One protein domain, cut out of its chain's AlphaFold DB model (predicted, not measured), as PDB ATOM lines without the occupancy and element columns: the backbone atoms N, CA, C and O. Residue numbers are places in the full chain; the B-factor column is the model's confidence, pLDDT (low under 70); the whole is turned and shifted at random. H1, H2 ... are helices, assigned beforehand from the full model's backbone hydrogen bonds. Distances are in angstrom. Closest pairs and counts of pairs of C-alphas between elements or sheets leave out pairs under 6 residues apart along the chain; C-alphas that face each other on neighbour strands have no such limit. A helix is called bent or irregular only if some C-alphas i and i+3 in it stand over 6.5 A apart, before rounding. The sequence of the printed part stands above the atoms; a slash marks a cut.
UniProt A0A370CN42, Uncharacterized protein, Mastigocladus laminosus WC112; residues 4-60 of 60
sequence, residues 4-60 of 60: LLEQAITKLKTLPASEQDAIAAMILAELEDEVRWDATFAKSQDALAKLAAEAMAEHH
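Overview. This is residues 4 to 60 of the 60 residues of an uncharacterized protein of Mastigocladus laminosus WC112 (UniProt A0A370CN42). One long helix, H2, makes most of the length of a drawn-out model; the short helix H1 folds back at its first end as the short arm of an open V, and H3 goes on from its other end, turned off the line of H2. There is no packed core: no two of the helices touch, and residues 25 to 60 stand free. The printed part has 57 residues with three named helices, in the order H1, H2, H3, and no named strand; the class is all helix. The whole is extended, with a radius of gyration of the C-alphas of 20.0 A, and the C-alphas span 59 by 21 by 21 A.

Along the chain. H2, the longest helix, holds residues 17 to 41 and measures 35.7 A from first to last C-alpha. It begins at C-alpha 17, at (-31.297, -57.448, 57.242), and ends at C-alpha 41, at (-45.262, -48.053, 25.804). Before it comes H1, residues 4 to 12, 12.4 A long, which begins at C-alpha 4, at (-22.484, -59.470, 37.822). After it comes H3, residues 45 to 58, 20.1 A long, which ends at C-alpha 58, at (-47.001, -26.393, 15.085). None of the three helices is bent or irregular.

Arrangement. H2 and H1 are close but not clearly touching, with 1 pair of C-alphas within 8 A. The closest C-alphas of the two are those of Leu 12 and Gln 20, 6.0 A apart. They run opposite ways at a steep tilt of 36 degrees, only just steep, and their centres are 16.5 A apart. H2 and H3 meet only through their link, residues 42 to 44. H1 and H3 are apart. In H1, H2 and H3 every O i to N i+4 pair is within hydrogen-bond range.

Size, cuts and confidence. The outline is a rod. The two C-alphas farthest apart are those of Thr 14 and His 60, at 59.7 A, while the first and last printed C-alphas, of Leu 4 and His 60, are 49.5 A apart. Both links are tight, with 4 residues between H1 and H2 and 3 between H2 and H3. Residues 13 to 19, of which 17 to 19 belong to H2, stand free; so do residues 25 to 60, of which 25 to 41 belong to H2 and 45 to 58 to H3. The printed part has no cut and ends at residue 60, the chain's last residue. The mean pLDDT of the printed part is 96.2, and one printed residue, His 60, is under 70.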
ATOM      1  N   LEU A   4     -22.186 -60.759  37.204       97.69
ATOM      2  CA  LEU A   4     -22.484 -59.470  37.822       97.69
ATOM      3  C   LEU A   4     -23.605 -59.571  38.870       97.69
ATOM      4  O   LEU A   4     -23.475 -59.018  39.963       97.69
ATOM      5  N   LEU A   5     -24.685 -60.299  38.568       96.31
ATOM      6  CA  LEU A   5     -25.798 -60.477  39.502       96.31
ATOM      7  C   LEU A   5     -25.387 -61.337  40.708       96.31
ATOM      8  O   LEU A   5     -25.765 -61.036  41.841       96.31
ATOM      9  N   GLU A   6     -24.553 -62.358  40.501       97.81
ATOM     10  CA  GLU A   6     -23.999 -63.160  41.600       97.81
ATOM     11  C   GLU A   6     -23.125 -62.321  42.542       97.81
ATOM     12  O   GLU A   6     -23.253 -62.423  43.767       97.81
ATOM     13  N   GLN A   7     -22.277 -61.447  41.993       97.94
ATOM     14  CA  GLN A   7     -21.457 -60.524  42.779       97.94
ATOM     15  C   GLN A   7     -22.314 -59.537  43.583       97.94
ATOM     16  O   GLN A   7     -22.035 -59.306  44.763       97.94
ATOM     17  N   ALA A   8     -23.370 -58.986  42.977       96.81
ATOM     18  CA  ALA A   8     -24.291 -58.072  43.648       96.81
ATOM     19  C   ALA A   8     -24.997 -58.751  44.834       96.81
ATOM     20  O   ALA A   8     -24.959 -58.234  45.951       96.81
ATOM     21  N   ILE A   9     -25.552 -59.951  44.630       97.12
ATOM     22  CA  ILE A   9     -26.217 -60.723  45.693       97.12
ATOM     23  C   ILE A   9     -25.226 -61.109  46.795       97.12
ATOM     24  O   ILE A   9     -25.563 -61.054  47.977       97.12
ATOM     25  N   THR A  10     -23.997 -61.482  46.435       98.19
ATOM     26  CA  THR A  10     -22.958 -61.827  47.417       98.19
ATOM     27  C   THR A  10     -22.648 -60.646  48.330       98.19
ATOM     28  O   THR A  10     -22.592 -60.822  49.544       98.19
ATOM     29  N   LYS A  11     -22.505 -59.435  47.776       97.38
ATOM     30  CA  LYS A  11     -22.322 -58.214  48.572       97.38
ATOM     31  C   LYS A  11     -23.553 -57.913  49.424       97.38
ATOM     32  O   LYS A  11     -23.400 -57.641  50.610       97.38
ATOM     33  N   LEU A  12     -24.755 -58.034  48.858       97.56
ATOM     34  CA  LEU A  12     -26.008 -57.763  49.564       97.56
ATOM     35  C   LEU A  12     -26.152 -58.627  50.824       97.56
ATOM     36  O   LEU A  12     -26.455 -58.112  51.894       97.56
ATOM     37  N   LYS A  13     -25.825 -59.920  50.726       97.75
ATOM     38  CA  LYS A  13     -25.874 -60.868  51.852       97.75
ATOM     39  C   LYS A  13     -24.994 -60.486  53.046       97.75
ATOM     40  O   LYS A  13     -25.211 -61.010  54.134       97.75
ATOM     41  N   THR A  14     -23.990 -59.629  52.853       98.19
ATOM     42  CA  THR A  14     -23.107 -59.171  53.941       98.19
ATOM     43  C   THR A  14     -23.681 -58.003  54.747       98.19
ATOM     44  O   THR A  14     -23.134 -57.680  55.800       98.19
ATOM     45  N   LEU A  15     -24.767 -57.380  54.280       98.19
ATOM     46  CA  LEU A  15     -25.385 -56.226  54.931       98.19
ATOM     47  C   LEU A  15     -26.355 -56.644  56.052       98.19
ATOM     48  O   LEU A  15     -26.821 -57.787  56.072       98.19
ATOM     49  N   PRO A  16     -26.718 -55.740  56.978       98.69
ATOM     50  CA  PRO A  16     -27.812 -55.963  57.920       98.69
ATOM     51  C   PRO A  16     -29.139 -56.257  57.209       98.69
ATOM     52  O   PRO A  16     -29.402 -55.723  56.134       98.69
ATOM     53  N   ALA A  17     -30.015 -57.048  57.836       98.25
ATOM     54  CA  ALA A  17     -31.297 -57.448  57.242       98.25
ATOM     55  C   ALA A  17     -32.151 -56.250  56.785       98.25
ATOM     56  O   ALA A  17     -32.702 -56.273  55.694       98.25
ATOM     57  N   SER A  18     -32.176 -55.164  57.562       98.06
ATOM     58  CA  SER A  18     -32.905 -53.944  57.194       98.06
ATOM     59  C   SER A  18     -32.398 -53.301  55.901       98.06
ATOM     60  O   SER A  18     -33.186 -52.765  55.131       98.06
ATOM     61  N   GLU A  19     -31.087 -53.342  55.658       98.25
ATOM     62  CA  GLU A  19     -30.495 -52.826  54.420       98.25
ATOM     63  C   GLU A  19     -30.737 -53.784  53.255       98.25
ATOM     64  O   GLU A  19     -31.037 -53.335  52.150       98.25
ATOM     65  N   GLN A  20     -30.669 -55.098  53.502       98.62
ATOM     66  CA  GLN A  20     -31.022 -56.105  52.501       98.62
ATOM     67  C   GLN A  20     -32.461 -55.920  52.015       98.62
ATOM     68  O   GLN A  20     -32.685 -55.858  50.809       98.62
ATOM     69  N   ASP A  21     -33.407 -55.774  52.942       98.44
ATOM     70  CA  ASP A  21     -34.826 -55.603  52.635       98.44
ATOM     71  C   ASP A  21     -35.090 -54.279  51.911       98.44
ATOM     72  O   ASP A  21     -35.825 -54.253  50.924       98.44
ATOM     73  N   ALA A  22     -34.452 -53.186  52.342       98.44
ATOM     74  CA  ALA A  22     -34.579 -51.891  51.678       98.44
ATOM     75  C   ALA A  22     -34.086 -51.946  50.223       98.44
ATOM     76  O   ALA A  22     -34.759 -51.461  49.314       98.44
ATOM     77  N   ILE A  23     -32.932 -52.573  49.983       98.00
ATOM     78  CA  ILE A  23     -32.377 -52.721  48.633       98.00
ATOM     79  C   ILE A  23     -33.217 -53.688  47.795       98.00
ATOM     80  O   ILE A  23     -33.484 -53.404  46.628       98.00
ATOM     81  N   ALA A  24     -33.680 -54.796  48.374       97.56
ATOM     82  CA  ALA A  24     -34.552 -55.740  47.686       97.56
ATOM     83  C   ALA A  24     -35.868 -55.078  47.252       97.56
ATOM     84  O   ALA A  24     -36.291 -55.264  46.114       97.56
ATOM     85  N   ALA A  25     -36.474 -54.259  48.116       98.25
ATOM     86  CA  ALA A  25     -37.679 -53.507  47.787       98.25
ATOM     87  C   ALA A  25     -37.455 -52.543  46.610       98.25
ATOM     88  O   ALA A  25     -38.286 -52.497  45.707       98.25
ATOM     89  N   MET A  26     -36.322 -51.830  46.577       98.06
ATOM     90  CA  MET A  26     -35.977 -50.951  45.451       98.06
ATOM     91  C   MET A  26     -35.825 -51.727  44.137       98.06
ATOM     92  O   MET A  26     -36.381 -51.321  43.123       98.06
ATOM     93  N   ILE A  27     -35.113 -52.860  44.156       97.25
ATOM     94  CA  ILE A  27     -34.924 -53.693  42.958       97.25
ATOM     95  C   ILE A  27     -36.269 -54.219  42.446       97.25
ATOM     96  O   ILE A  27     -36.524 -54.186  41.248       97.25
ATOM     97  N   LEU A  28     -37.130 -54.712  43.339       97.69
ATOM     98  CA  LEU A  28     -38.436 -55.247  42.953       97.69
ATOM     99  C   LEU A  28     -39.350 -54.167  42.368       97.69
ATOM    100  O   LEU A  28     -40.007 -54.429  41.364       97.69
ATOM    101  N   ALA A  29     -39.360 -52.970  42.961       98.06
ATOM    102  CA  ALA A  29     -40.137 -51.845  42.452       98.06
ATOM    103  C   ALA A  29     -39.682 -51.431  41.045       98.06
ATOM    104  O   ALA A  29     -40.518 -51.292  40.159       98.06
ATOM    105  N   GLU A  30     -38.371 -51.322  40.815       97.94
ATOM    106  CA  GLU A  30     -37.821 -50.985  39.496       97.94
ATOM    107  C   GLU A  30     -38.215 -52.019  38.432       97.94
ATOM    108  O   GLU A  30     -38.650 -51.669  37.340       97.94
ATOM    109  N   LEU A  31     -38.123 -53.313  38.758       97.50
ATOM    110  CA  LEU A  31     -38.504 -54.381  37.831       97.50
ATOM    111  C   LEU A  31     -39.999 -54.346  37.480       97.50
ATOM    112  O   LEU A  31     -40.366 -54.613  36.336       97.50
ATOM    113  N   GLU A  32     -40.868 -54.044  38.446       97.38
ATOM    114  CA  GLU A  32     -42.304 -53.899  38.194       97.38
ATOM    115  C   GLU A  32     -42.608 -52.658  37.345       97.38
ATOM    116  O   GLU A  32     -43.443 -52.714  36.436       97.38
ATOM    117  N   ASP A  33     -41.910 -51.557  37.611       97.50
ATOM    118  CA  ASP A  33     -42.037 -50.313  36.862       97.50
ATOM    119  C   ASP A  33     -41.587 -50.481  35.406       97.50
ATOM    120  O   ASP A  33     -42.325 -50.063  34.513       97.50
ATOM    121  N   GLU A  34     -40.476 -51.177  35.151       97.50
ATOM    122  CA  GLU A  34     -40.004 -51.504  33.797       97.50
ATOM    123  C   GLU A  34     -41.001 -52.392  33.039       97.50
ATOM    124  O   GLU A  34     -41.391 -52.089  31.911       97.50
ATOM    125  N   VAL A  35     -41.522 -53.446  33.679       96.62
ATOM    126  CA  VAL A  35     -42.551 -54.305  33.061       96.62
ATOM    127  C   VAL A  35     -43.805 -53.498  32.713       96.62
ATOM    128  O   VAL A  35     -44.406 -53.681  31.647       96.62
ATOM    129  N   ARG A  36     -44.225 -52.595  33.605       96.88
ATOM    130  CA  ARG A  36     -45.378 -51.720  33.369       96.88
ATOM    131  C   ARG A  36     -45.093 -50.716  32.254       96.88
ATOM    132  O   ARG A  36     -45.983 -50.463  31.435       96.88
ATOM    133  N   TRP A  37     -43.889 -50.155  32.208       97.19
ATOM    134  CA  TRP A  37     -43.456 -49.241  31.160       97.19
ATOM    135  C   TRP A  37     -43.476 -49.926  29.796       97.19
ATOM    136  O   TRP A  37     -44.192 -49.466  28.912       97.19
ATOM    137  N   ASP A  38     -42.833 -51.083  29.648       97.00
ATOM    138  CA  ASP A  38     -42.823 -51.842  28.394       97.00
ATOM    139  C   ASP A  38     -44.243 -52.147  27.901       97.00
ATOM    140  O   ASP A  38     -44.589 -51.916  26.738       97.00
ATOM    141  N   ALA A  39     -45.114 -52.611  28.803       96.19
ATOM    142  CA  ALA A  39     -46.492 -52.945  28.464       96.19
ATOM    143  C   ALA A  39     -47.333 -51.726  28.045       96.19
ATOM    144  O   ALA A  39     -48.222 -51.851  27.194       96.19
ATOM    145  N   THR A  40     -47.104 -50.563  28.660       96.19
ATOM    146  CA  THR A  40     -47.832 -49.324  28.345       96.19
ATOM    147  C   THR A  40     -47.278 -48.658  27.092       96.19
ATOM    148  O   THR A  40     -48.045 -48.291  26.200       96.19
ATOM    149  N   PHE A  41     -45.955 -48.598  26.961       95.50
ATOM    150  CA  PHE A  41     -45.262 -48.053  25.804       95.50
ATOM    151  C   PHE A  41     -45.582 -48.832  24.523       95.50
ATOM    152  O   PHE A  41     -45.916 -48.218  23.505       95.50
ATOM    153  N   ALA A  42     -45.611 -50.169  24.574       96.25
ATOM    154  CA  ALA A  42     -45.971 -51.004  23.425       96.25
ATOM    155  C   ALA A  42     -47.366 -50.679  22.852       96.25
ATOM    156  O   ALA A  42     -47.608 -50.860  21.661       96.25
ATOM    157  N   LYS A  43     -48.280 -50.159  23.682       95.94
ATOM    158  CA  LYS A  43     -49.652 -49.786  23.297       95.94
ATOM    159  C   LYS A  43     -49.806 -48.311  22.923       95.94
ATOM    160  O   LYS A  43     -50.889 -47.896  22.526       95.94
ATOM    161  N   SER A  44     -48.752 -47.511  23.064       96.31
ATOM    162  CA  SER A  44     -48.818 -46.052  22.918       96.31
ATOM    163  C   SER A  44     -48.531 -45.539  21.500       96.31
ATOM    164  O   SER A  44     -48.644 -44.340  21.266       96.31
ATOM    165  N   GLN A  45     -48.200 -46.421  20.546       96.69
ATOM    166  CA  GLN A  45     -47.693 -46.044  19.216       96.69
ATOM    167  C   GLN A  45     -48.618 -45.086  18.452       96.69
ATOM    168  O   GLN A  45     -48.150 -44.074  17.936       96.69
ATOM    169  N   ASP A  46     -49.928 -45.339  18.444       96.81
ATOM    170  CA  ASP A  46     -50.890 -44.466  17.758       96.81
ATOM    171  C   ASP A  46     -50.978 -43.077  18.414       96.81
ATOM    172  O   ASP A  46     -51.045 -42.055  17.728       96.81
ATOM    173  N   ALA A  47     -50.940 -43.022  19.749       97.00
ATOM    174  CA  ALA A  47     -50.961 -41.763  20.491       97.00
ATOM    175  C   ALA A  47     -49.666 -40.963  20.273       97.00
ATOM    176  O   ALA A  47     -49.721 -39.754  20.056       97.00
ATOM    177  N   LEU A  48     -48.513 -41.636  20.268       97.00
ATOM    178  CA  LEU A  48     -47.218 -41.024  19.974       97.00
ATOM    179  C   LEU A  48     -47.142 -40.517  18.529       97.00
ATOM    180  O   LEU A  48     -46.658 -39.411  18.302       97.00
ATOM    181  N   ALA A  49     -47.663 -41.275  17.560       97.31
ATOM    182  CA  ALA A  49     -47.727 -40.849  16.163       97.31
ATOM    183  C   ALA A  49     -48.590 -39.591  15.992       97.31
ATOM    184  O   ALA A  49     -48.215 -38.673  15.261       97.31
ATOM    185  N   LYS A  50     -49.717 -39.515  16.710       97.69
ATOM    186  CA  LYS A  50     -50.570 -38.327  16.730       97.69
ATOM    187  C   LYS A  50     -49.843 -37.115  17.321       97.69
ATOM    188  O   LYS A  50     -49.830 -36.067  16.684       97.69
ATOM    189  N   LEU A  51     -49.199 -37.269  18.481       96.88
ATOM    190  CA  LEU A  51     -48.420 -36.194  19.110       96.88
ATOM    191  C   LEU A  51     -47.283 -35.704  18.201       96.88
ATOM    192  O   LEU A  51     -47.049 -34.505  18.091       96.88
ATOM    193  N   ALA A  52     -46.603 -36.620  17.506       96.69
ATOM    194  CA  ALA A  52     -45.567 -36.262  16.542       96.69
ATOM    195  C   ALA A  52     -46.134 -35.461  15.357       96.69
ATOM    196  O   ALA A  52     -45.531 -34.475  14.939       96.69
ATOM    197  N   ALA A  53     -47.298 -35.853  14.826       97.12
ATOM    198  CA  ALA A  53     -47.962 -35.120  13.750       97.12
ATOM    199  C   ALA A  53     -48.397 -33.710  14.184       97.12
ATOM    200  O   ALA A  53     -48.208 -32.759  13.428       97.12
ATOM    201  N   GLU A  54     -48.933 -33.570  15.398       96.94
ATOM    202  CA  GLU A  54     -49.299 -32.275  15.985       96.94
ATOM    203  C   GLU A  54     -48.070 -31.367  16.138       96.94
ATOM    204  O   GLU A  54     -48.072 -30.250  15.627       96.94
ATOM    205  N   ALA A  55     -46.980 -31.874  16.722       96.38
ATOM    206  CA  ALA A  55     -45.740 -31.115  16.889       96.38
ATOM    207  C   ALA A  55     -45.128 -30.666  15.548       96.38
ATOM    208  O   ALA A  55     -44.616 -29.554  15.431       96.38
ATOM    209  N   MET A  56     -45.194 -31.509  14.510       95.38
ATOM    210  CA  MET A  56     -44.751 -31.123  13.166       95.38
ATOM    211  C   MET A  56     -45.621 -30.017  12.558       95.38
ATOM    212  O   MET A  56     -45.098 -29.168  11.842       95.38
ATOM    213  N   ALA A  57     -46.927 -30.015  12.834       95.69
ATOM    214  CA  ALA A  57     -47.845 -28.994  12.339       95.69
ATOM    215  C   ALA A  57     -47.667 -27.639  13.049       95.69
ATOM    216  O   ALA A  57     -47.887 -26.605  12.430       95.69
ATOM    217  N   GLU A  58     -47.251 -27.627  14.320       93.25
ATOM    218  CA  GLU A  58     -47.001 -26.393  15.085       93.25
ATOM    219  C   GLU A  58     -45.761 -25.613  14.618       93.25
ATOM    220  O   GLU A  58     -45.671 -24.402  14.828       93.25
ATOM    221  N   HIS A  59     -44.801 -26.288  13.984       81.00
ATOM    222  CA  HIS A  59     -43.547 -25.693  13.513       81.00
ATOM    223  C   HIS A  59     -43.515 -25.427  12.003       81.00
ATOM    224  O   HIS A  59     -42.431 -25.196  11.455       81.00
ATOM    225  N   HIS A  60     -44.676 -25.455  11.341       57.19
ATOM    226  CA  HIS A  60     -44.797 -25.273   9.898       57.19
ATOM    227  C   HIS A  60     -45.471 -23.969   9.472       57.19
ATOM    228  O   HIS A  60     -46.367 -23.478  10.193       57.19
TER     229      HIS A  60